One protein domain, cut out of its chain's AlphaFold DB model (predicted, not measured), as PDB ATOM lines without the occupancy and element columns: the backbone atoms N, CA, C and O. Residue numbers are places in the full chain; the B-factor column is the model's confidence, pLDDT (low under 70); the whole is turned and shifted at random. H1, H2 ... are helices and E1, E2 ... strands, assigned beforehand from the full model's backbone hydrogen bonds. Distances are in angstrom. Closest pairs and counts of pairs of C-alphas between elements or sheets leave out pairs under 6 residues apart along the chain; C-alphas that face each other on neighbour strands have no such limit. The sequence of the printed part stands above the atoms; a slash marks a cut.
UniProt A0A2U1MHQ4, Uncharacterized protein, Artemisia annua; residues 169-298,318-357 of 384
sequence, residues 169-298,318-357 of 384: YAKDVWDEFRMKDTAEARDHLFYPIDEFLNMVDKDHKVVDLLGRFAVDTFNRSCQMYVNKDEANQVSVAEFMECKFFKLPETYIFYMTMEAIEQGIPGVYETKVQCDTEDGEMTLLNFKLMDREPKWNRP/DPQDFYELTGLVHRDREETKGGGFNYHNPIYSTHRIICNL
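AT A GLANCE: This is residues 169 to 298 and 318 to 357 of the 384 residues of an uncharacterized protein of Artemisia annua (UniProt A0A2U1MHQ4). A strongly twisted sheet of seven strands curls round one long helix, H3, while a second helix, H1, packs on H3 with a steep tilt near its residues 205 to 209. The small helices H2 and H4 only graze the sheet, and H5 lies off it. The printed part has 170 residues with five named helices and seven named strands, in the order H1 H2 E1 H3 E2 E3 E4 E5 H4 E6 E7 H5; the sheet's order is E1 E2 E3 E4 E5 E7 E6, antiparallel throughout. The class is mixed, helices and strands, and the whole is compact, with a radius of gyration of the C-alphas of 16.4 A and spans of 46 by 44 by 29 A.

HOW THE PARTS SIT: H1, residues 169 to 180, touches H3, residues 205 to 225, at a steep tilt of 46 degrees, opposite ways; the closest C-alphas, of Val 173 and Val 206, are 6.1 A apart. H2, residues 193 to 196, only grazes the sheet. Edge strand E1, residues 198 to 200, has N 198 and O 244 of E2, residues 234 to 246, 2.9 A apart. H3 on one face of the sheet makes two layers, helix and sheet; its closest C-alphas to E2 are Asn 219 and Val 234, 6.3 A apart. E2, E3 (residues 250 to 261), E4 (residues 264 to 275) and E5 (residues 281 to 289) form a meander, each strand the antiparallel neighbour of the one before. N 235 and O 260, N 251 and O 274, and N 269 and O 287 are each 2.8 A apart, within hydrogen-bond range. E2 bends by 82 degrees at residue 237. H4, residues 319 to 326, only grazes the sheet. E6, residues 328 to 330, and E7, residues 341 to 344, form a hairpin, with N 329 and O 342 2.8 A apart, within hydrogen-bond range; E5 and E7 are antiparallel neighbours, with N 286 and O 343 within hydrogen-bond range at 2.8 A. H5, residues 351 to 357, is close to H4 but not clearly touching: C-alphas 320 and 355 are closest, 7.6 A apart. Every O i to N i+4 pair is within hydrogen-bond range in H1, H3 and H4; H5 has 1 of 3, and 2 of 4 O i to N i+3 pairs; H2 is too short for an i+4 pair.

IN THESE COORDINATES: H1 begins at C-alpha 169 (20.216, -21.057, -11.219) and is 16.7 A long. H3 measures 30.6 A, E2 28.3 A, E3 29.6 A, E4 32.9 A and E5 22.7 A. H5 ends at C-alpha 357 (65.075, -24.030, -15.081).

THE WHOLE: The C-alphas farthest apart, of Lys 180 and Asp 318, are 46.6 A apart. Residues 299 to 317 are not printed; C-alphas 298 and 318 are 41.1 A apart across the cut. The link from H1 to H2 is long. The model's pLDDT is under 70 at residues 231, 298, 338 and 349 to 357.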
ATOM      1  N   TYR A 169      19.918 -22.105 -12.188       92.88
ATOM      2  CA  TYR A 169      20.216 -21.057 -11.219       92.88
ATOM      3  C   TYR A 169      21.562 -20.370 -11.497       92.88
ATOM      4  O   TYR A 169      21.633 -19.144 -11.486       92.88
ATOM      5  N   ALA A 170      22.623 -21.132 -11.756       93.50
ATOM      6  CA  ALA A 170      23.958 -20.641 -12.061       93.50
ATOM      7  C   ALA A 170      23.924 -19.812 -13.340       93.50
ATOM      8  O   ALA A 170      24.423 -18.687 -13.353       93.50
ATOM      9  N   LYS A 171      23.238 -20.330 -14.366       94.19
ATOM     10  CA  LYS A 171      23.039 -19.617 -15.624       94.19
ATOM     11  C   LYS A 171      22.282 -18.303 -15.429       94.19
ATOM     12  O   LYS A 171      22.753 -17.270 -15.891       94.19
ATOM     13  N   ASP A 172      21.175 -18.311 -14.684       95.81
ATOM     14  CA  ASP A 172      20.404 -17.097 -14.390       95.81
ATOM     15  C   ASP A 172      21.246 -16.056 -13.630       95.81
ATOM     16  O   ASP A 172      21.184 -14.862 -13.925       95.81
ATOM     17  N   VAL A 173      22.055 -16.493 -12.657       96.75
ATOM     18  CA  VAL A 173      22.961 -15.620 -11.892       96.75
ATOM     19  C   VAL A 173      24.047 -15.017 -12.785       96.75
ATOM     20  O   VAL A 173      24.367 -13.834 -12.638       96.75
ATOM     21  N   TRP A 174      24.608 -15.806 -13.701       96.62
ATOM     22  CA  TRP A 174      25.611 -15.343 -14.656       96.62
ATOM     23  C   TRP A 174      25.039 -14.366 -15.678       96.62
ATOM     24  O   TRP A 174      25.592 -13.283 -15.872       96.62
ATOM     25  N   ASP A 175      23.891 -14.696 -16.267       96.00
ATOM     26  CA  ASP A 175      23.183 -13.825 -17.199       96.00
ATOM     27  C   ASP A 175      22.796 -12.498 -16.529       96.00
ATOM     28  O   ASP A 175      22.987 -11.429 -17.114       96.00
ATOM     29  N   GLU A 176      22.324 -12.542 -15.276       97.31
ATOM     30  CA  GLU A 176      22.031 -11.350 -14.474       97.31
ATOM     31  C   GLU A 176      23.283 -10.480 -14.269       97.31
ATOM     32  O   GLU A 176      23.209  -9.259 -14.430       97.31
ATOM     33  N   PHE A 177      24.427 -11.088 -13.928       97.44
ATOM     34  CA  PHE A 177      25.698 -10.378 -13.769       97.44
ATOM     35  C   PHE A 177      26.135  -9.721 -15.085       97.44
ATOM     36  O   PHE A 177      26.357  -8.511 -15.122       97.44
ATOM     37  N   ARG A 178      26.181 -10.492 -16.177       96.56
ATOM     38  CA  ARG A 178      26.622 -10.038 -17.502       96.56
ATOM     39  C   ARG A 178      25.770  -8.889 -18.041       96.56
ATOM     40  O   ARG A 178      26.307  -7.950 -18.615       96.56
ATOM     41  N   MET A 179      24.452  -8.943 -17.844       96.44
ATOM     42  CA  MET A 179      23.533  -7.889 -18.292       96.44
ATOM     43  C   MET A 179      23.705  -6.571 -17.527       96.44
ATOM     44  O   MET A 179      23.388  -5.507 -18.057       96.44
ATOM     45  N   LYS A 180      24.157  -6.633 -16.268       96.94
ATOM     46  CA  LYS A 180      24.376  -5.453 -15.417       96.94
ATOM     47  C   LYS A 180      25.792  -4.908 -15.513       96.94
ATOM     48  O   LYS A 180      26.009  -3.743 -15.178       96.94
ATOM     49  N   ASP A 181      26.744  -5.735 -15.923       96.56
ATOM     50  CA  ASP A 181      28.120  -5.312 -16.089       96.56
ATOM     51  C   ASP A 181      28.244  -4.259 -17.200       96.56
ATOM     52  O   ASP A 181      27.792  -4.432 -18.330       96.56
ATOM     53  N   THR A 182      28.889  -3.149 -16.856       96.81
ATOM     54  CA  THR A 182      29.165  -2.024 -17.761       96.81
ATOM     55  C   THR A 182      30.660  -1.805 -17.968       96.81
ATOM     56  O   THR A 182      31.043  -0.866 -18.666       96.81
ATOM     57  N   ALA A 183      31.514  -2.657 -17.384       96.56
ATOM     58  CA  ALA A 183      32.950  -2.580 -17.574       96.56
ATOM     59  C   ALA A 183      33.307  -2.788 -19.052       96.56
ATOM     60  O   ALA A 183      32.748  -3.647 -19.746       96.56
ATOM     61  N   GLU A 184      34.259  -1.992 -19.531       96.38
ATOM     62  CA  GLU A 184      34.805  -2.118 -20.876       96.38
ATOM     63  C   GLU A 184      35.728  -3.339 -20.943       96.38
ATOM     64  O   GLU A 184      36.600  -3.523 -20.086       96.38
ATOM     65  N   ALA A 185      35.514  -4.191 -21.948       96.56
ATOM     66  CA  ALA A 185      36.401  -5.314 -22.211       96.56
ATOM     67  C   ALA A 185      37.749  -4.799 -22.720       96.56
ATOM     68  O   ALA A 185      37.811  -3.855 -23.504       96.56
ATOM     69  N   ARG A 186      38.836  -5.431 -22.280       93.25
ATOM     70  CA  ARG A 186      40.190  -5.090 -22.718       93.25
ATOM     71  C   ARG A 186      40.745  -6.175 -23.606       93.25
ATOM     72  O   ARG A 186      40.637  -7.339 -23.261       93.25
ATOM     73  N   ASP A 187      41.441  -5.795 -24.667       90.94
ATOM     74  CA  ASP A 187      41.997  -6.768 -25.614       90.94
ATOM     75  C   ASP A 187      43.100  -7.644 -24.998       90.94
ATOM     76  O   ASP A 187      43.329  -8.773 -25.437       90.94
ATOM     77  N   HIS A 188      43.807  -7.134 -23.980       86.38
ATOM     78  CA  HIS A 188      44.989  -7.777 -23.403       86.38
ATOM     79  C   HIS A 188      45.059  -7.626 -21.876       86.38
ATOM     80  O   HIS A 188      44.606  -6.632 -21.303       86.38
ATOM     81  N   LEU A 189      45.703  -8.597 -21.220       80.44
ATOM     82  CA  LEU A 189      46.109  -8.512 -19.815       80.44
ATOM     83  C   LEU A 189      47.320  -7.576 -19.678       80.44
ATOM     84  O   LEU A 189      48.372  -7.820 -20.268       80.44
ATOM     85  N   PHE A 190      47.183  -6.521 -18.873       80.38
ATOM     86  CA  PHE A 190      48.258  -5.570 -18.574       80.38
ATOM     87  C   PHE A 190      48.759  -5.763 -17.143       80.38
ATOM     88  O   PHE A 190      47.961  -5.981 -16.235       80.38
ATOM     89  N   TYR A 191      50.070  -5.639 -16.934       81.25
ATOM     90  CA  TYR A 191      50.687  -5.662 -15.606       81.25
ATOM     91  C   TYR A 191      51.192  -4.257 -15.232       81.25
ATOM     92  O   TYR A 191      51.869  -3.641 -16.060       81.25
ATOM     93  N   PRO A 192      50.920  -3.759 -14.008       84.69
ATOM     94  CA  PRO A 192      50.191  -4.420 -12.918       84.69
ATOM     95  C   PRO A 192      48.674  -4.500 -13.171       84.69
ATOM     96  O   PRO A 192      48.067  -3.555 -13.665       84.69
ATOM     97  N   ILE A 193      48.059  -5.636 -12.819       87.69
ATOM     98  CA  ILE A 193      46.629  -5.896 -13.084       87.69
ATOM     99  C   ILE A 193      45.720  -5.084 -12.143       87.69
ATOM    100  O   ILE A 193      44.608  -4.724 -12.523       87.69
ATOM    101  N   ASP A 194      46.196  -4.763 -10.936       89.56
ATOM    102  CA  ASP A 194      45.389  -4.196  -9.845       89.56
ATOM    103  C   ASP A 194      44.685  -2.877 -10.194       89.56
ATOM    104  O   ASP A 194      43.598  -2.608  -9.687       89.56
ATOM    105  N   GLU A 195      45.264  -2.071 -11.087       91.25
ATOM    106  CA  GLU A 195      44.695  -0.786 -11.522       91.25
ATOM    107  C   GLU A 195      43.452  -0.944 -12.411       91.25
ATOM    108  O   GLU A 195      42.727   0.017 -12.663       91.25
ATOM    109  N   PHE A 196      43.208  -2.157 -12.904       91.75
ATOM    110  CA  PHE A 196      42.187  -2.459 -13.903       91.75
ATOM    111  C   PHE A 196      41.123  -3.431 -13.402       91.75
ATOM    112  O   PHE A 196      40.265  -3.864 -14.173       91.75
ATOM    113  N   LEU A 197      41.186  -3.779 -12.119       95.31
ATOM    114  CA  LEU A 197      40.234  -4.663 -11.479       95.31
ATOM    115  C   LEU A 197      38.962  -3.909 -11.092       95.31
ATOM    116  O   LEU A 197      39.000  -2.890 -10.403       95.31
ATOM    117  N   ASN A 198      37.820  -4.462 -11.488       96.94
ATOM    118  CA  ASN A 198      36.505  -3.969 -11.106       96.94
ATOM    119  C   ASN A 198      36.037  -4.697  -9.846       96.94
ATOM    120  O   ASN A 198      36.055  -5.926  -9.794       96.94
ATOM    121  N   MET A 199      35.622  -3.948  -8.825       97.56
ATOM    122  CA  MET A 199      35.091  -4.520  -7.585       97.56
ATOM    123  C   MET A 199      33.692  -5.099  -7.812       97.56
ATOM    124  O   MET A 199      32.834  -4.429  -8.384       97.56
ATOM    125  N   VAL A 200      33.448  -6.306  -7.303       97.44
ATOM    126  CA  VAL A 200      32.109  -6.904  -7.217       97.44
ATOM    127  C   VAL A 200      31.601  -6.740  -5.792       97.44
ATOM    128  O   VAL A 200      32.349  -6.942  -4.834       97.44
ATOM    129  N   ASP A 201      30.326  -6.380  -5.639       96.81
ATOM    130  CA  ASP A 201      29.685  -6.394  -4.326       96.81
ATOM    131  C   ASP A 201      29.763  -7.813  -3.738       96.81
ATOM    132  O   ASP A 201      29.395  -8.789  -4.395       96.81
ATOM    133  N   LYS A 202      30.250  -7.931  -2.501       94.50
ATOM    134  CA  LYS A 202      30.390  -9.210  -1.795       94.50
ATOM    135  C   LYS A 202      29.058  -9.952  -1.638       94.50
ATOM    136  O   LYS A 202      29.057 -11.176  -1.576       94.50
ATOM    137  N   ASP A 203      27.945  -9.219  -1.596       95.44
ATOM    138  CA  ASP A 203      26.600  -9.770  -1.441       95.44
ATOM    139  C   ASP A 203      25.969 -10.099  -2.814       95.44
ATOM    140  O   ASP A 203      24.827 -10.562  -2.899       95.44
ATOM    141  N   HIS A 204      26.702  -9.884  -3.915       96.50
ATOM    142  CA  HIS A 204      26.261 -10.264  -5.252       96.50
ATOM    143  C   HIS A 204      26.260 -11.790  -5.404       96.50
ATOM    144  O   HIS A 204      27.253 -12.461  -5.128       96.50
ATOM    145  N   LYS A 205      25.170 -12.350  -5.942       96.88
ATOM    146  CA  LYS A 205      24.988 -13.808  -6.094       96.88
ATOM    147  C   LYS A 205      26.107 -14.496  -6.888       96.88
ATOM    148  O   LYS A 205      26.387 -15.665  -6.650       96.88
ATOM    149  N   VAL A 206      26.739 -13.776  -7.819       97.06
ATOM    150  CA  VAL A 206      27.880 -14.289  -8.598       97.06
ATOM    151  C   VAL A 206      29.072 -14.640  -7.702       97.06
ATOM    152  O   VAL A 206      29.752 -15.619  -7.967       97.06
ATOM    153  N   VAL A 207      29.301 -13.895  -6.614       96.94
ATOM    154  CA  VAL A 207      30.416 -14.152  -5.689       96.94
ATOM    155  C   VAL A 207      30.207 -15.484  -4.977       96.94
ATOM    156  O   VAL A 207      31.119 -16.303  -4.925       96.94
ATOM    157  N   ASP A 208      28.987 -15.738  -4.504       95.62
ATOM    158  CA  ASP A 208      28.618 -17.016  -3.891       95.62
ATOM    159  C   ASP A 208      28.682 -18.184  -4.894       95.62
ATOM    160  O   ASP A 208      29.179 -19.258  -4.559       95.62
ATOM    161  N   LEU A 209      28.245 -17.972  -6.143       95.81
ATOM    162  CA  LEU A 209      28.348 -18.969  -7.215       95.81
ATOM    163  C   LEU A 209      29.809 -19.363  -7.493       95.81
ATOM    164  O   LEU A 209      30.153 -20.542  -7.416       95.81
ATOM    165  N   LEU A 210      30.667 -18.379  -7.778       96.25
ATOM    166  CA  LEU A 210      32.091 -18.581  -8.078       96.25
ATOM    167  C   LEU A 210      32.840 -19.182  -6.890       96.25
ATOM    168  O   LEU A 210      33.728 -20.021  -7.037       96.25
ATOM    169  N   GLY A 211      32.465 -18.747  -5.696       95.56
ATOM    170  CA  GLY A 211      32.999 -19.222  -4.446       95.56
ATOM    171  C   GLY A 211      32.732 -20.699  -4.186       95.56
ATOM    172  O   GLY A 211      33.665 -21.461  -3.928       95.56
ATOM    173  N   ARG A 212      31.465 -21.116  -4.308       94.81
ATOM    174  CA  ARG A 212      31.065 -22.529  -4.217       94.81
ATOM    175  C   ARG A 212      31.761 -23.364  -5.282       94.81
ATOM    176  O   ARG A 212      32.367 -24.380  -4.955       94.81
ATOM    177  N   PHE A 213      31.764 -22.880  -6.523       94.94
ATOM    178  CA  PHE A 213      32.465 -23.513  -7.633       94.94
ATOM    179  C   PHE A 213      33.945 -23.790  -7.318       94.94
ATOM    180  O   PHE A 213      34.428 -24.908  -7.513       94.94
ATOM    181  N   ALA A 214      34.665 -22.791  -6.807       95.44
ATOM    182  CA  ALA A 214      36.083 -22.918  -6.503       95.44
ATOM    183  C   ALA A 214      36.361 -23.936  -5.386       95.44
ATOM    184  O   ALA A 214      37.244 -24.782  -5.537       95.44
ATOM    185  N   VAL A 215      35.594 -23.878  -4.292       94.75
ATOM    186  CA  VAL A 215      35.733 -24.801  -3.153       94.75
ATOM    187  C   VAL A 215      35.398 -26.233  -3.563       94.75
ATOM    188  O   VAL A 215      36.153 -27.150  -3.246       94.75
ATOM    189  N   ASP A 216      34.306 -26.431  -4.302       93.06
ATOM    190  CA  ASP A 216      33.881 -27.754  -4.767       93.06
ATOM    191  C   ASP A 216      34.905 -28.358  -5.730       93.06
ATOM    192  O   ASP A 216      35.238 -29.542  -5.628       93.06
ATOM    193  N   THR A 217      35.455 -27.539  -6.632       91.25
ATOM    194  CA  THR A 217      36.488 -27.973  -7.577       91.25
ATOM    195  C   THR A 217      37.764 -28.374  -6.837       91.25
ATOM    196  O   THR A 217      38.255 -29.483  -7.044       91.25
ATOM    197  N   PHE A 218      38.255 -27.541  -5.910       92.94
ATOM    198  CA  PHE A 218      39.429 -27.858  -5.091       92.94
ATOM    199  C   PHE A 218      39.231 -29.138  -4.268       92.94
ATOM    200  O   PHE A 218      40.055 -30.052  -4.319       92.94
ATOM    201  N   ASN A 219      38.103 -29.246  -3.559       91.62
ATOM    202  CA  ASN A 219      37.768 -30.421  -2.756       91.62
ATOM    203  C   ASN A 219      37.727 -31.693  -3.592       91.62
ATOM    204  O   ASN A 219      38.213 -32.735  -3.153       91.62
ATOM    205  N   ARG A 220      37.171 -31.611  -4.803       87.94
ATOM    206  CA  ARG A 220      37.121 -32.736  -5.730       87.94
ATOM    207  C   ARG A 220      38.516 -33.142  -6.195       87.94
ATOM    208  O   ARG A 220      38.797 -34.338  -6.224       87.94
ATOM    209  N   SER A 221      39.393 -32.187  -6.507       86.12
ATOM    210  CA  SER A 221      40.792 -32.480  -6.840       86.12
ATOM    211  C   SER A 221      41.510 -33.158  -5.668       86.12
ATOM    212  O   SER A 221      42.123 -34.210  -5.850       86.12
ATOM    213  N   CYS A 222      41.376 -32.647  -4.441       87.19
ATOM    214  CA  CYS A 222      41.990 -33.285  -3.275       87.19
ATOM    215  C   CYS A 222      41.411 -34.676  -2.983       87.19
ATOM    216  O   CYS A 222      42.167 -35.597  -2.689       87.19
ATOM    217  N   GLN A 223      40.095 -34.864  -3.104       84.94
ATOM    218  CA  GLN A 223      39.480 -36.179  -2.927       84.94
ATOM    219  C   GLN A 223      40.009 -37.183  -3.961       84.94
ATOM    220  O   GLN A 223      40.211 -38.351  -3.658       84.94
ATOM    221  N   MET A 224      40.257 -36.759  -5.198       77.75
ATOM    222  CA  MET A 224      40.746 -37.669  -6.235       77.75
ATOM    223  C   MET A 224      42.207 -38.088  -6.029       77.75
ATOM    224  O   MET A 224      42.530 -39.259  -6.258       77.75
ATOM    225  N   TYR A 225      43.073 -37.159  -5.611       80.19
ATOM    226  CA  TYR A 225      44.529 -37.348  -5.678       80.19
ATOM    227  C   TYR A 225      45.256 -37.359  -4.336       80.19
ATOM    228  O   TYR A 225      46.385 -37.836  -4.284       80.19
ATOM    229  N   VAL A 226      44.638 -36.844  -3.275       81.50
ATOM    230  CA  VAL A 226      45.253 -36.722  -1.950       81.50
ATOM    231  C   VAL A 226      44.616 -37.730  -0.998       81.50
ATOM    232  O   VAL A 226      45.229 -38.743  -0.687       81.50
ATOM    233  N   ASN A 227      43.355 -37.513  -0.610       81.12
ATOM    234  CA  ASN A 227      42.663 -38.328   0.392       81.12
ATOM    235  C   ASN A 227      41.328 -38.838  -0.169       81.12
ATOM    236  O   ASN A 227      40.301 -38.168  -0.065       81.12
ATOM    237  N   LYS A 228      41.334 -40.046  -0.745       75.94
ATOM    238  CA  LYS A 228      40.158 -40.643  -1.417       75.94
ATOM    239  C   LYS A 228      38.938 -40.824  -0.520       75.94
ATOM    240  O   LYS A 228      37.808 -40.725  -0.999       75.94
ATOM    241  N   ASP A 229      39.173 -41.045   0.767       76.38
ATOM    242  CA  ASP A 229      38.125 -41.335   1.743       76.38
ATOM    243  C   ASP A 229      37.592 -40.079   2.452       76.38
ATOM    244  O   ASP A 229      36.565 -40.135   3.130       76.38
ATOM    245  N   GLU A 230      38.244 -38.927   2.273       76.44
ATOM    246  CA  GLU A 230      37.856 -37.676   2.918       76.44
ATOM    247  C   GLU A 230      37.199 -36.725   1.920       76.44
ATOM    248  O   GLU A 230      37.848 -36.072   1.100       76.44
ATOM    249  N   ALA A 231      35.877 -36.620   2.025       69.69
ATOM    250  CA  ALA A 231      35.133 -35.551   1.378       69.69
ATOM    251  C   ALA A 231      35.318 -34.230   2.148       69.69
ATOM    252  O   ALA A 231      35.338 -34.226   3.378       69.69
ATOM    253  N   ASN A 232      35.344 -33.109   1.420       78.25
ATOM    254  CA  ASN A 232      35.348 -31.742   1.960       78.25
ATOM    255  C   ASN A 232      36.610 -31.373   2.757       78.25
ATOM    256  O   ASN A 232      36.532 -31.034   3.938       78.25
ATOM    257  N   GLN A 233      37.764 -31.402   2.089       81.50
ATOM    258  CA  GLN A 233      39.028 -30.934   2.665       81.50
ATOM    259  C   GLN A 233      38.927 -29.492   3.161       81.50
ATOM    260  O   GLN A 233      39.321 -29.195   4.283       81.50
ATOM    261  N   VAL A 234      38.328 -28.629   2.347       87.06
ATOM    262  CA  VAL A 234      37.962 -27.254   2.661       87.06
ATOM    263  C   VAL A 234      36.470 -27.198   2.959       87.06
ATOM    264  O   VAL A 234      35.630 -27.642   2.176       87.06
ATOM    265  N   SER A 235      36.134 -26.622   4.103       86.50
ATOM    266  CA  SER A 235      34.769 -26.420   4.570       86.50
ATOM    267  C   SER A 235      34.577 -24.975   5.011       86.50
ATOM    268  O   SER A 235      35.544 -24.304   5.358       86.50
ATOM    269  N   VAL A 236      33.322 -24.514   5.023       82.06
ATOM    270  CA  VAL A 236      32.928 -23.190   5.536       82.06
ATOM    271  C   VAL A 236      33.741 -22.061   4.889       82.06
ATOM    272  O   VAL A 236      34.702 -21.574   5.472       82.06
ATOM    273  N   ALA A 237      33.345 -21.641   3.687       87.62
ATOM    274  CA  ALA A 237      33.957 -20.501   3.009       87.62
ATOM    275  C   ALA A 237      33.148 -19.214   3.244       87.62
ATOM    276  O   ALA A 237      31.928 -19.206   3.070       87.62
ATOM    277  N   GLU A 238      33.828 -18.134   3.625       91.88
ATOM    278  CA  GLU A 238      33.287 -16.773   3.671       91.88
ATOM    279  C   GLU A 238      34.091 -15.873   2.724       91.88
ATOM    280  O   GLU A 238      35.322 -15.824   2.770       91.88
ATOM    281  N   PHE A 239      33.397 -15.171   1.828       90.12
ATOM    282  CA  PHE A 239      34.029 -14.352   0.795       90.12
ATOM    283  C   PHE A 239      34.316 -12.952   1.324       90.12
ATOM    284  O   PHE A 239      33.418 -12.237   1.766       90.12
ATOM    285  N   MET A 240      35.584 -12.557   1.253       90.75
ATOM    286  CA  MET A 240      36.057 -11.285   1.794       90.75
ATOM    287  C   MET A 240      36.103 -10.202   0.723       90.75
ATOM    288  O   MET A 240      35.740  -9.054   0.973       90.75
ATOM    289  N   GLU A 241      36.579 -10.562  -0.465       96.38
ATOM    290  CA  GLU A 241      36.797  -9.636  -1.567       96.38
ATOM    291  C   GLU A 241      36.626 -10.374  -2.891       96.38
ATOM    292  O   GLU A 241      37.124 -11.490  -3.044       96.38
ATOM    293  N   CYS A 242      35.945  -9.743  -3.846       97.81
ATOM    294  CA  CYS A 242      35.832 -10.233  -5.211       97.81
ATOM    295  C   CYS A 242      36.058  -9.078  -6.184       97.81
ATOM    296  O   CYS A 242      35.436  -8.017  -6.090       97.81
ATOM    297  N   LYS A 243      36.985  -9.294  -7.108       97.81
ATOM    298  CA  LYS A 243      37.342  -8.384  -8.189       97.81
ATOM    299  C   LYS A 243      37.291  -9.137  -9.503       97.81
ATOM    300  O   LYS A 243      37.526 -10.341  -9.510       97.81
ATOM    301  N   PHE A 244      37.073  -8.448 -10.614       97.94
ATOM    302  CA  PHE A 244      37.187  -9.069 -11.928       97.94
ATOM    303  C   PHE A 244      37.924  -8.208 -12.943       97.94
ATOM    304  O   PHE A 244      37.913  -6.976 -12.888       97.94
ATOM    305  N   PHE A 245      38.542  -8.896 -13.894       96.50
ATOM    306  CA  PHE A 245      39.114  -8.340 -15.107       96.50
ATOM    307  C   PHE A 245      38.323  -8.869 -16.305       96.50
ATOM    308  O   PHE A 245      38.073 -10.071 -16.387       96.50
ATOM    309  N   LYS A 246      37.918  -7.983 -17.219       97.19
ATOM    310  CA  LYS A 246      37.091  -8.329 -18.378       97.19
ATOM    311  C   LYS A 246      37.913  -8.321 -19.664       97.19
ATOM    312  O   LYS A 246      38.489  -7.296 -20.029       97.19
ATOM    313  N   LEU A 247      37.927  -9.458 -20.344       94.38
ATOM    314  CA  LEU A 247      38.444  -9.667 -21.695       94.38
ATOM    315  C   LEU A 247      37.259  -9.758 -22.683       94.38
ATOM    316  O   LEU A 247      36.110  -9.789 -22.237       94.38
ATOM    317  N   PRO A 248      37.485  -9.774 -24.011       94.75
ATOM    318  CA  PRO A 248      36.394  -9.814 -24.985       94.75
ATOM    319  C   PRO A 248      35.573 -11.104 -24.888       94.75
ATOM    320  O   PRO A 248      34.357 -11.069 -25.035       94.75
ATOM    321  N   GLU A 249      36.249 -12.215 -24.598       94.69
ATOM    322  CA  GLU A 249      35.656 -13.556 -24.565       94.69
ATOM    323  C   GLU A 249      35.548 -14.110 -23.140       94.69
ATOM    324  O   GLU A 249      34.765 -15.016 -22.888       94.69
ATOM    325  N   THR A 250      36.251 -13.545 -22.153       95.81
ATOM    326  CA  THR A 250      36.290 -14.118 -20.795       95.81
ATOM    327  C   THR A 250      36.293 -13.072 -19.682       95.81
ATOM    328  O   THR A 250      36.704 -11.925 -19.850       95.81
ATOM    329  N   TYR A 251      35.873 -13.493 -18.495       97.62
ATOM    330  CA  TYR A 251      36.036 -12.773 -17.238       97.62
ATOM    331  C   TYR A 251      37.010 -13.542 -16.355       97.62
ATOM    332  O   TYR A 251      36.906 -14.758 -16.222       97.62
ATOM    333  N   ILE A 252      37.935 -12.839 -15.707       96.94
ATOM    334  CA  ILE A 252      38.833 -13.428 -14.712       96.94
ATOM    335  C   ILE A 252      38.506 -12.812 -13.362       96.94
ATOM    336  O   ILE A 252      38.775 -11.634 -13.123       96.94
ATOM    337  N   PHE A 253      37.939 -13.618 -12.473       97.88
ATOM    338  CA  PHE A 253      37.617 -13.243 -11.108       97.88
ATOM    339  C   PHE A 253      38.783 -13.553 -10.177       97.88
ATOM    340  O   PHE A 253      39.318 -14.660 -10.172       97.88
ATOM    341  N   TYR A 254      39.143 -12.569  -9.362       97.38
ATOM    342  CA  TYR A 254      40.135 -12.632  -8.302       97.38
ATOM    343  C   TYR A 254      39.392 -12.519  -6.979       97.38
ATOM    344  O   TYR A 254      38.801 -11.481  -6.673       97.38
ATOM    345  N   MET A 255      39.408 -13.592  -6.200       97.81
ATOM    346  CA  MET A 255      38.685 -13.677  -4.940       97.81
ATOM    347  C   MET A 255      39.647 -13.901  -3.784       97.81
ATOM    348  O   MET A 255      40.637 -14.621  -3.910       97.81
ATOM    349  N   THR A 256      39.324 -13.306  -2.641       97.25
ATOM    350  CA  THR A 256      39.907 -13.670  -1.350       97.25
ATOM    351  C   THR A 256      38.804 -14.250  -0.478       97.25
ATOM    352  O   THR A 256      37.768 -13.606  -0.294       97.25
ATOM    353  N   MET A 257      39.018 -15.443   0.071       95.94
ATOM    354  CA  MET A 257      38.057 -16.102   0.956       95.94
ATOM    355  C   MET A 257      38.722 -16.619   2.227       95.94
ATOM    356  O   MET A 257      39.882 -17.016   2.210       95.94
ATOM    357  N   GLU A 258      37.988 -16.621   3.329       95.19
ATOM    358  CA  GLU A 258      38.364 -17.338   4.545       95.19
ATOM    359  C   GLU A 258      37.714 -18.714   4.507       95.19
ATOM    360  O   GLU A 258      36.510 -18.813   4.279       95.19
ATOM    361  N   ALA A 259      38.495 -19.772   4.704       94.12
ATOM    362  CA  ALA A 259      37.978 -21.133   4.708       94.12
ATOM    363  C   ALA A 259      38.691 -22.010   5.741       94.12
ATOM    364  O   ALA A 259      39.763 -21.660   6.235       94.12
ATOM    365  N   ILE A 260      38.084 -23.145   6.091       91.12
ATOM    366  CA  ILE A 260      38.630 -24.102   7.057       91.12
ATOM    367  C   ILE A 260      39.064 -25.362   6.314       91.12
ATOM    368  O   ILE A 260      38.224 -26.174   5.925       91.12
ATOM    369  N   GLU A 261      40.371 -25.552   6.163       90.62
ATOM    370  CA  GLU A 261      40.969 -26.751   5.577       90.62
ATOM    371  C   GLU A 261      41.383 -27.719   6.685       90.62
ATOM    372  O   GLU A 261      42.229 -27.392   7.513       90.62
ATOM    373  N   GLN A 262      40.752 -28.893   6.752       85.88
ATOM    374  CA  GLN A 262      41.034 -29.918   7.771       85.88
ATOM    375  C   GLN A 262      40.984 -29.394   9.224       85.88
ATOM    376  O   GLN A 262      41.724 -29.829  10.106       85.88
ATOM    377  N   GLY A 263      40.098 -28.435   9.499       86.50
ATOM    378  CA  GLY A 263      39.982 -27.798  10.817       86.50
ATOM    379  C   GLY A 263      40.958 -26.643  11.056       86.50
ATOM    380  O   GLY A 263      40.893 -26.017  12.113       86.50
ATOM    381  N   ILE A 264      41.820 -26.327  10.088       88.38
ATOM    382  CA  ILE A 264      42.753 -25.204  10.139       88.38
ATOM    383  C   ILE A 264      42.168 -24.048   9.326       88.38
ATOM    384  O   ILE A 264      41.938 -24.187   8.126       88.38
ATOM    385  N   PRO A 265      41.905 -22.898   9.957       91.94
ATOM    386  CA  PRO A 265      41.415 -21.738   9.242       91.94
ATOM    387  C   PRO A 265      42.535 -21.067   8.452       91.94
ATOM    388  O   PRO A 265      43.663 -20.936   8.932       91.94
ATOM    389  N   GLY A 266      42.202 -20.604   7.256       93.50
ATOM    390  CA  GLY A 266      43.136 -19.958   6.351       93.50
ATOM    391  C   GLY A 266      42.461 -18.909   5.482       93.50
ATOM    392  O   GLY A 266      41.245 -18.928   5.279       93.50
ATOM    393  N   VAL A 267      43.269 -17.986   4.967       96.25
ATOM    394  CA  VAL A 267      42.856 -17.016   3.951       96.25
ATOM    395  C   VAL A 267      43.380 -17.499   2.607       96.25
ATOM    396  O   VAL A 267      44.582 -17.691   2.449       96.25
ATOM    397  N   TYR A 268      42.500 -17.667   1.631       96.75
ATOM    398  CA  TYR A 268      42.821 -18.207   0.317       96.75
ATOM    399  C   TYR A 268      42.674 -17.134  -0.757       96.75
ATOM    400  O   TYR A 268      41.687 -16.399  -0.781       96.75
ATOM    401  N   GLU A 269      43.654 -17.063  -1.655       96.75
ATOM    402  CA  GLU A 269      43.538 -16.390  -2.945       96.75
ATOM    403  C   GLU A 269      43.011 -17.393  -3.970       96.75
ATOM    404  O   GLU A 269      43.533 -18.502  -4.124       96.75
ATOM    405  N   THR A 270      41.991 -16.990  -4.715       96.88
ATOM    406  CA  THR A 270      41.355 -17.837  -5.716       96.88
ATOM    407  C   THR A 270      41.171 -17.076  -7.014       96.88
ATOM    408  O   THR A 270      40.785 -15.908  -7.008       96.88
ATOM    409  N   LYS A 271      41.456 -17.739  -8.137       96.94
ATOM    410  CA  LYS A 271      41.226 -17.196  -9.477       96.94
ATOM    411  C   LYS A 271      40.293 -18.114 -10.245       96.94
ATOM    412  O   LYS A 271      40.584 -19.304 -10.355       96.94
ATOM    413  N   VAL A 272      39.208 -17.562 -10.774       96.75
ATOM    414  CA  VAL A 272      38.220 -18.289 -11.579       96.75
ATOM    415  C   VAL A 272      38.055 -17.567 -12.906       96.75
ATOM    416  O   VAL A 272      37.823 -16.362 -12.924       96.75
ATOM    417  N   GLN A 273      38.203 -18.294 -14.006       95.94
ATOM    418  CA  GLN A 273      37.890 -17.807 -15.343       95.94
ATOM    419  C   GLN A 273      36.463 -18.211 -15.701       95.94
ATOM    420  O   GLN A 273      36.075 -19.346 -15.435       95.94
ATOM    421  N   CYS A 274      35.713 -17.296 -16.303       96.25
ATOM    422  CA  CYS A 274      34.380 -17.542 -16.836       96.25
ATOM    423  C   CYS A 274      34.332 -17.144 -18.305       96.25
ATOM    424  O   CYS A 274      34.772 -16.045 -18.647       96.25
ATOM    425  N   ASP A 275      33.786 -17.999 -19.154       94.25
ATOM    426  CA  ASP A 275      33.487 -17.648 -20.539       94.25
ATOM    427  C   ASP A 275      32.304 -16.663 -20.624       94.25
ATOM    428  O   ASP A 275      31.359 -16.702 -19.828       94.25
ATOM    429  N   THR A 276      32.373 -15.712 -21.554       92.75
ATOM    430  CA  THR A 276      31.376 -14.642 -21.691       92.75
ATOM    431  C   THR A 276      30.062 -15.124 -22.293       92.75
ATOM    432  O   THR A 276      29.002 -14.577 -21.955       92.75
ATOM    433  N   GLU A 277      30.100 -16.100 -23.194       89.50
ATOM    434  CA  GLU A 277      28.931 -16.564 -23.935       89.50
ATOM    435  C   GLU A 277      28.078 -17.509 -23.096       89.50
ATOM    436  O   GLU A 277      26.878 -17.250 -22.923       89.50
ATOM    437  N   ASP A 278      28.691 -18.554 -22.543       88.88
ATOM    438  CA  ASP A 278      27.996 -19.657 -21.873       88.88
ATOM    439  C   ASP A 278      28.185 -19.692 -20.343       88.88
ATOM    440  O   ASP A 278      27.455 -20.410 -19.649       88.88
ATOM    441  N   GLY A 279      29.089 -18.865 -19.806       90.38
ATOM    442  CA  GLY A 279      29.381 -18.795 -18.374       90.38
ATOM    443  C   GLY A 279      30.216 -19.955 -17.859       90.38
ATOM    444  O   GLY A 279      30.317 -20.161 -16.652       90.38
ATOM    445  N   GLU A 280      30.800 -20.739 -18.747       92.31
ATOM    446  CA  GLU A 280      31.603 -21.886 -18.393       92.31
ATOM    447  C   GLU A 280      32.762 -21.498 -17.459       92.31
ATOM    448  O   GLU A 280      33.497 -20.543 -17.707       92.31
ATOM    449  N   MET A 281      32.886 -22.208 -16.332       94.56
ATOM    450  CA  MET A 281      33.808 -21.837 -15.256       94.56
ATOM    451  C   MET A 281      35.031 -22.748 -15.216       94.56
ATOM    452  O   MET A 281      34.909 -23.971 -15.199       94.56
ATOM    453  N   THR A 282      36.211 -22.144 -15.087       93.06
ATOM    454  CA  THR A 282      37.489 -22.837 -14.901       93.06
ATOM    455  C   THR A 282      38.214 -22.293 -13.670       93.06
ATOM    456  O   THR A 282      38.501 -21.098 -13.570       93.06
ATOM    457  N   LEU A 283      38.565 -23.168 -12.722       94.62
ATOM    458  CA  LEU A 283      39.426 -22.798 -11.597       94.62
ATOM    459  C   LEU A 283      40.866 -22.646 -12.105       94.62
ATOM    460  O   LEU A 283      41.443 -23.585 -12.653       94.62
ATOM    461  N   LEU A 284      41.454 -21.465 -11.926       93.44
ATOM    462  CA  LEU A 284      42.836 -21.173 -12.316       93.44
ATOM    463  C   LEU A 284      43.807 -21.313 -11.142       93.44
ATOM    464  O   LEU A 284      44.950 -21.729 -11.323       93.44
ATOM    465  N   ASN A 285      43.372 -20.929  -9.941       95.00
ATOM    466  CA  ASN A 285      44.214 -20.883  -8.749       95.00
ATOM    467  C   ASN A 285      43.370 -21.056  -7.483       95.00
ATOM    468  O   ASN A 285      42.305 -20.451  -7.388       95.00
ATOM    469  N   PHE A 286      43.875 -21.800  -6.502       96.00
ATOM    470  CA  PHE A 286      43.353 -21.871  -5.137       96.00
ATOM    471  C   PHE A 286      44.541 -22.018  -4.181       96.00
ATOM    472  O   PHE A 286      45.107 -23.101  -4.039       96.00
ATOM    473  N   LYS A 287      44.976 -20.910  -3.582       95.31
ATOM    474  CA  LYS A 287      46.246 -20.827  -2.858       95.31
ATOM    475  C   LYS A 287      46.043 -20.254  -1.463       95.31
ATOM    476  O   LYS A 287      45.437 -19.197  -1.324       95.31
ATOM    477  N   LEU A 288      46.604 -20.905  -0.448       95.44
ATOM    478  CA  LEU A 288      46.655 -20.338   0.900       95.44
ATOM    479  C   LEU A 288      47.636 -19.162   0.953       95.44
ATOM    480  O   LEU A 288      48.754 -19.232   0.441       95.44
ATOM    481  N   MET A 289      47.203 -18.084   1.594       95.19
ATOM    482  CA  MET A 289      47.957 -16.853   1.772       95.19
ATOM    483  C   MET A 289      48.536 -16.775   3.182       95.19
ATOM    484  O   MET A 289      47.924 -17.236   4.142       95.19
ATOM    485  N   ASP A 290      49.675 -16.095   3.312       93.75
ATOM    486  CA  ASP A 290      50.257 -15.720   4.605       93.75
ATOM    487  C   ASP A 290      49.489 -14.529   5.210       93.75
ATOM    488  O   ASP A 290      49.930 -13.377   5.203       93.75
ATOM    489  N   ARG A 291      48.234 -14.784   5.597       92.81
ATOM    490  CA  ARG A 291      47.334 -13.816   6.233       92.81
ATOM    491  C   ARG A 291      46.535 -14.505   7.326       92.81
ATOM    492  O   ARG A 291      46.009 -15.597   7.126       92.81
ATOM    493  N   GLU A 292      46.392 -13.828   8.460       91.81
ATOM    494  CA  GLU A 292      45.529 -14.307   9.535       91.81
ATOM    495  C   GLU A 292      44.046 -14.118   9.163       91.81
ATOM    496  O   GLU A 292      43.671 -13.041   8.676       91.81
ATOM    497  N   PRO A 293      43.191 -15.134   9.388       92.94
ATOM    498  CA  PRO A 293      41.751 -15.003   9.202       92.94
ATOM    499  C   PRO A 293      41.185 -13.994  10.209       92.94
ATOM    500  O   PRO A 293      41.564 -13.975  11.380       92.94
ATOM    501  N   LYS A 294      40.252 -13.150   9.766       91.06
ATOM    502  CA  LYS A 294      39.596 -12.127  10.595       91.06
ATOM    503  C   LYS A 294      38.414 -12.680  11.388       91.06
ATOM    504  O   LYS A 294      37.781 -11.942  12.148       91.06
ATOM    505  N   TRP A 295      38.082 -13.954  11.201       79.69
ATOM    506  CA  TRP A 295      36.909 -14.565  11.801       79.69
ATOM    507  C   TRP A 295      36.946 -14.591  13.340       79.69
ATOM    508  O   TRP A 295      37.774 -15.252  13.958       79.69
ATOM    509  N   ASN A 296      35.954 -13.950  13.970       77.62
ATOM    510  CA  ASN A 296      35.706 -14.016  15.419       77.62
ATOM    511  C   ASN A 296      34.767 -15.165  15.859       77.62
ATOM    512  O   ASN A 296      34.293 -15.160  16.998       77.62
ATOM    513  N   ARG A 297      34.401 -16.118  14.985       72.00
ATOM    514  CA  ARG A 297      33.482 -17.199  15.386       72.00
ATOM    515  C   ARG A 297      34.218 -18.188  16.293       72.00
ATOM    516  O   ARG A 297      35.408 -18.425  16.105       72.00
ATOM    517  N   PRO A 298      33.520 -18.767  17.284       69.56
ATOM    518  CA  PRO A 298      34.116 -19.766  18.154       69.56
ATOM    519  C   PRO A 298      34.586 -20.956  17.317       69.56
ATOM    520  O   PRO A 298      33.784 -21.620  16.660       69.56
ATOM    521  N   ASP A 318      57.260 -38.586 -10.293       75.31
ATOM    522  CA  ASP A 318      57.978 -37.312 -10.276       75.31
ATOM    523  C   ASP A 318      57.016 -36.232  -9.730       75.31
ATOM    524  O   ASP A 318      55.857 -36.193 -10.161       75.31
ATOM    525  N   PRO A 319      57.422 -35.372  -8.773       77.56
ATOM    526  CA  PRO A 319      56.613 -34.231  -8.343       77.56
ATOM    527  C   PRO A 319      56.067 -33.396  -9.509       77.56
ATOM    528  O   PRO A 319      54.961 -32.863  -9.416       77.56
ATOM    529  N   GLN A 320      56.810 -33.323 -10.618       76.94
ATOM    530  CA  GLN A 320      56.368 -32.668 -11.840       76.94
ATOM    531  C   GLN A 320      55.192 -33.402 -12.496       76.94
ATOM    532  O   GLN A 320      54.206 -32.756 -12.839       76.94
ATOM    533  N   ASP A 321      55.245 -34.731 -12.608       73.81
ATOM    534  CA  ASP A 321      54.146 -35.531 -13.161       73.81
ATOM    535  C   ASP A 321      52.887 -35.393 -12.297       73.81
ATOM    536  O   ASP A 321      51.784 -35.236 -12.819       73.81
ATOM    537  N   PHE A 322      53.038 -35.405 -10.967       77.38
ATOM    538  CA  PHE A 322      51.916 -35.185 -10.051       77.38
ATOM    539  C   PHE A 322      51.300 -33.797 -10.249       77.38
ATOM    540  O   PHE A 322      50.076 -33.664 -10.321       77.38
ATOM    541  N   TYR A 323      52.129 -32.765 -10.382       82.06
ATOM    542  CA  TYR A 323      51.663 -31.410 -10.638       82.06
ATOM    543  C   TYR A 323      50.963 -31.279 -11.998       82.06
ATOM    544  O   TYR A 323      49.867 -30.728 -12.075       82.06
ATOM    545  N   GLU A 324      51.546 -31.814 -13.071       79.56
ATOM    546  CA  GLU A 324      50.943 -31.788 -14.409       79.56
ATOM    547  C   GLU A 324      49.610 -32.539 -14.451       79.56
ATOM    548  O   GLU A 324      48.680 -32.126 -15.146       79.56
ATOM    549  N   LEU A 325      49.502 -33.612 -13.668       76.25
ATOM    550  CA  LEU A 325      48.310 -34.442 -13.580       76.25
ATOM    551  C   LEU A 325      47.183 -33.794 -12.767       76.25
ATOM    552  O   LEU A 325      46.012 -33.980 -13.106       76.25
ATOM    553  N   THR A 326      47.518 -33.101 -11.676       81.38
ATOM    554  CA  THR A 326      46.544 -32.713 -10.639       81.38
ATOM    555  C   THR A 326      46.375 -31.207 -10.475       81.38
ATOM    556  O   THR A 326      45.359 -30.762  -9.947       81.38
ATOM    557  N   GLY A 327      47.368 -30.415 -10.880       86.94
ATOM    558  CA  GLY A 327      47.493 -29.007 -10.514       86.94
ATOM    559  C   GLY A 327      47.784 -28.765  -9.028       86.94
ATOM    560  O   GLY A 327      47.917 -27.616  -8.618       86.94
ATOM    561  N   LEU A 328      47.879 -29.810  -8.200       90.69
ATOM    562  CA  LEU A 328      48.101 -29.689  -6.766       90.69
ATOM    563  C   LEU A 328      49.596 -29.628  -6.453       90.69
ATOM    564  O   LEU A 328      50.399 -30.404  -6.966       90.69
ATOM    565  N   VAL A 329      49.958 -28.719  -5.556       90.62
ATOM    566  CA  VAL A 329      51.311 -28.543  -5.031       90.62
ATOM    567  C   VAL A 329      51.239 -28.652  -3.518       90.62
ATOM    568  O   VAL A 329      50.479 -27.927  -2.875       90.62
ATOM    569  N   HIS A 330      52.018 -29.570  -2.949       89.88
ATOM    570  CA  HIS A 330      52.109 -29.728  -1.503       89.88
ATOM    571  C   HIS A 330      52.735 -28.471  -0.880       89.88
ATOM    572  O   HIS A 330      53.727 -27.952  -1.391       89.88
ATOM    573  N   ARG A 331      52.161 -27.973   0.219       90.06
ATOM    574  CA  ARG A 331      52.719 -26.846   0.978       90.06
ATOM    575  C   ARG A 331      53.834 -27.336   1.886       90.06
ATOM    576  O   ARG A 331      53.697 -28.387   2.515       90.06
ATOM    577  N   ASP A 332      54.923 -26.585   1.984       83.56
ATOM    578  CA  ASP A 332      55.984 -26.946   2.914       83.56
ATOM    579  C   ASP A 332      55.449 -26.907   4.349       83.56
ATOM    580  O   ASP A 332      54.849 -25.931   4.800       83.56
ATOM    581  N   ARG A 333      55.659 -28.003   5.087       77.12
ATOM    582  CA  ARG A 333      55.143 -28.173   6.458       77.12
ATOM    583  C   ARG A 333      55.705 -27.129   7.427       77.12
ATOM    584  O   ARG A 333      55.115 -26.871   8.472       77.12
ATOM    585  N   GLU A 334      56.860 -26.561   7.102       77.75
ATOM    586  CA  GLU A 334      57.463 -25.477   7.877       77.75
ATOM    587  C   GLU A 334      56.709 -24.153   7.689       77.75
ATOM    588  O   GLU A 334      56.633 -23.362   8.629       77.75
ATOM    589  N   GLU A 335      56.099 -23.936   6.519       76.00
ATOM    590  CA  GLU A 335      55.334 -22.726   6.204       76.00
ATOM    591  C   GLU A 335      53.918 -22.788   6.783       76.00
ATOM    592  O   GLU A 335      53.411 -21.797   7.312       76.00
ATOM    593  N   THR A 336      53.275 -23.959   6.739       76.19
ATOM    594  CA  THR A 336      51.912 -24.136   7.247       76.19
ATOM    595  C   THR A 336      51.883 -25.138   8.391       76.19
ATOM    596  O   THR A 336      52.217 -26.310   8.235       76.19
ATOM    597  N   LYS A 337      51.389 -24.710   9.562       71.81
ATOM    598  CA  LYS A 337      51.307 -25.529  10.793       71.81
ATOM    599  C   LYS A 337      50.494 -26.836  10.670       71.81
ATOM    600  O   LYS A 337      50.394 -27.564  11.654       71.81
ATOM    601  N   GLY A 338      49.950 -27.156   9.498       69.81
ATOM    602  CA  GLY A 338      49.266 -28.416   9.217       69.81
ATOM    603  C   GLY A 338      49.465 -28.987   7.815       69.81
ATOM    604  O   GLY A 338      48.736 -29.901   7.471       69.81
ATOM    605  N   GLY A 339      50.417 -28.503   7.007       84.25
ATOM    606  CA  GLY A 339      50.597 -29.015   5.641       84.25
ATOM    607  C   GLY A 339      49.486 -28.565   4.681       84.25
ATOM    608  O   GLY A 339      49.054 -27.406   4.729       84.25
ATOM    609  N   GLY A 340      49.054 -29.458   3.789       88.81
ATOM    610  CA  GLY A 340      47.980 -29.258   2.806       88.81
ATOM    611  C   GLY A 340      48.462 -28.856   1.409       88.81
ATOM    612  O   GLY A 340      49.645 -28.985   1.091       88.81
ATOM    613  N   PHE A 341      47.540 -28.395   0.558       91.69
ATOM    614  CA  PHE A 341      47.808 -28.217  -0.874       91.69
ATOM    615  C   PHE A 341      47.399 -26.837  -1.388       91.69
ATOM    616  O   PHE A 341      46.410 -26.252  -0.954       91.69
ATOM    617  N   ASN A 342      48.161 -26.333  -2.353       93.06
ATOM    618  CA  ASN A 342      47.727 -25.271  -3.253       93.06
ATOM    619  C   ASN A 342      47.317 -25.899  -4.583       93.06
ATOM    620  O   ASN A 342      47.913 -26.885  -5.007       93.06
ATOM    621  N   TYR A 343      46.333 -25.317  -5.254       92.62
ATOM    622  CA  TYR A 343      45.960 -25.687  -6.612       92.62
ATOM    623  C   TYR A 343      46.359 -24.585  -7.589       92.62
ATOM    624  O   TYR A 343      46.016 -23.416  -7.404       92.62
ATOM    625  N   HIS A 344      47.018 -24.977  -8.669       91.81
ATOM    626  CA  HIS A 344      47.302 -24.148  -9.826       91.81
ATOM    627  C   HIS A 344      46.905 -24.918 -11.074       91.81
ATOM    628  O   HIS A 344      47.346 -26.044 -11.283       91.81
ATOM    629  N   ASN A 345      46.100 -24.303 -11.933       86.19
ATOM    630  CA  ASN A 345      45.711 -24.949 -13.172       86.19
ATOM    631  C   ASN A 345      46.960 -25.143 -14.058       86.19
ATOM    632  O   ASN A 345      47.582 -24.149 -14.453       86.19
ATOM    633  N   PRO A 346      47.343 -26.389 -14.388       80.56
ATOM    634  CA  PRO A 346      48.601 -26.673 -15.075       80.56
ATOM    635  C   PRO A 346      48.652 -26.100 -16.500       80.56
ATOM    636  O   PRO A 346      49.738 -25.917 -17.045       80.56
ATOM    637  N   ILE A 347      47.497 -25.774 -17.092       76.06
ATOM    638  CA  ILE A 347      47.398 -25.181 -18.432       76.06
ATOM    639  C   ILE A 347      47.840 -23.717 -18.419       76.06
ATOM    640  O   ILE A 347      48.551 -23.278 -19.321       76.06
ATOM    641  N   TYR A 348      47.450 -22.980 -17.379       73.12
ATOM    642  CA  TYR A 348      47.651 -21.530 -17.282       73.12
ATOM    643  C   TYR A 348      48.800 -21.137 -16.356       73.12
ATOM    644  O   TYR A 348      49.223 -19.982 -16.325       73.12
ATOM    645  N   SER A 349      49.303 -22.081 -15.570       66.44
ATOM    646  CA  SER A 349      50.314 -21.796 -14.571       66.44
ATOM    647  C   SER A 349      51.701 -21.613 -15.184       66.44
ATOM    648  O   SER A 349      52.255 -22.489 -15.851       66.44
ATOM    649  N   THR A 350      52.324 -20.486 -14.842       51.91
ATOM    650  CA  THR A 350      53.730 -20.185 -15.130       51.91
ATOM    651  C   THR A 350      54.711 -21.137 -14.440       51.91
ATOM    652  O   THR A 350      55.890 -21.123 -14.785       51.91
ATOM    653  N   HIS A 351      54.271 -21.992 -13.503       46.62
ATOM    654  CA  HIS A 351      55.140 -22.986 -12.855       46.62
ATOM    655  C   HIS A 351      55.786 -23.964 -13.847       46.62
ATOM    656  O   HIS A 351      56.879 -24.460 -13.579       46.62
ATOM    657  N   ARG A 352      55.209 -24.134 -15.046       42.78
ATOM    658  CA  ARG A 352      55.832 -24.884 -16.148       42.78
ATOM    659  C   ARG A 352      57.185 -24.303 -16.596       42.78
ATOM    660  O   ARG A 352      57.988 -25.003 -17.204       42.78
ATOM    661  N   ILE A 353      57.458 -23.034 -16.288       36.72
ATOM    662  CA  ILE A 353      58.725 -22.356 -16.598       36.72
ATOM    663  C   ILE A 353      59.763 -22.588 -15.489       36.72
ATOM    664  O   ILE A 353      60.953 -22.677 -15.778       36.72
ATOM    665  N   ILE A 354      59.338 -22.732 -14.229       39.31
ATOM    666  CA  ILE A 354      60.256 -22.793 -13.079       39.31
ATOM    667  C   ILE A 354      60.900 -24.182 -12.948       39.31
ATOM    668  O   ILE A 354      62.101 -24.263 -12.703       39.31
ATOM    669  N   CYS A 355      60.161 -25.267 -13.197       38.06
ATOM    670  CA  CYS A 355      60.726 -26.622 -13.116       38.06
ATOM    671  C   CYS A 355      61.710 -26.932 -14.261       38.06
ATOM    672  O   CYS A 355      62.701 -27.623 -14.050       38.06
ATOM    673  N   ASN A 356      61.522 -26.329 -15.443       34.69
ATOM    674  CA  ASN A 356      62.460 -26.462 -16.567       34.69
ATOM    675  C   ASN A 356      63.786 -25.706 -16.356       34.69
ATOM    676  O   ASN A 356      64.767 -25.981 -17.041       34.69
ATOM    677  N   LEU A 357      63.846 -24.762 -15.411       35.09
ATOM    678  CA  LEU A 357      65.075 -24.030 -15.081       35.09
ATOM    679  C   LEU A 357      65.920 -24.728 -14.003       35.09
ATOM    680  O   LEU A 357      67.047 -24.303 -13.761       35.09
TER     681      LEU A 357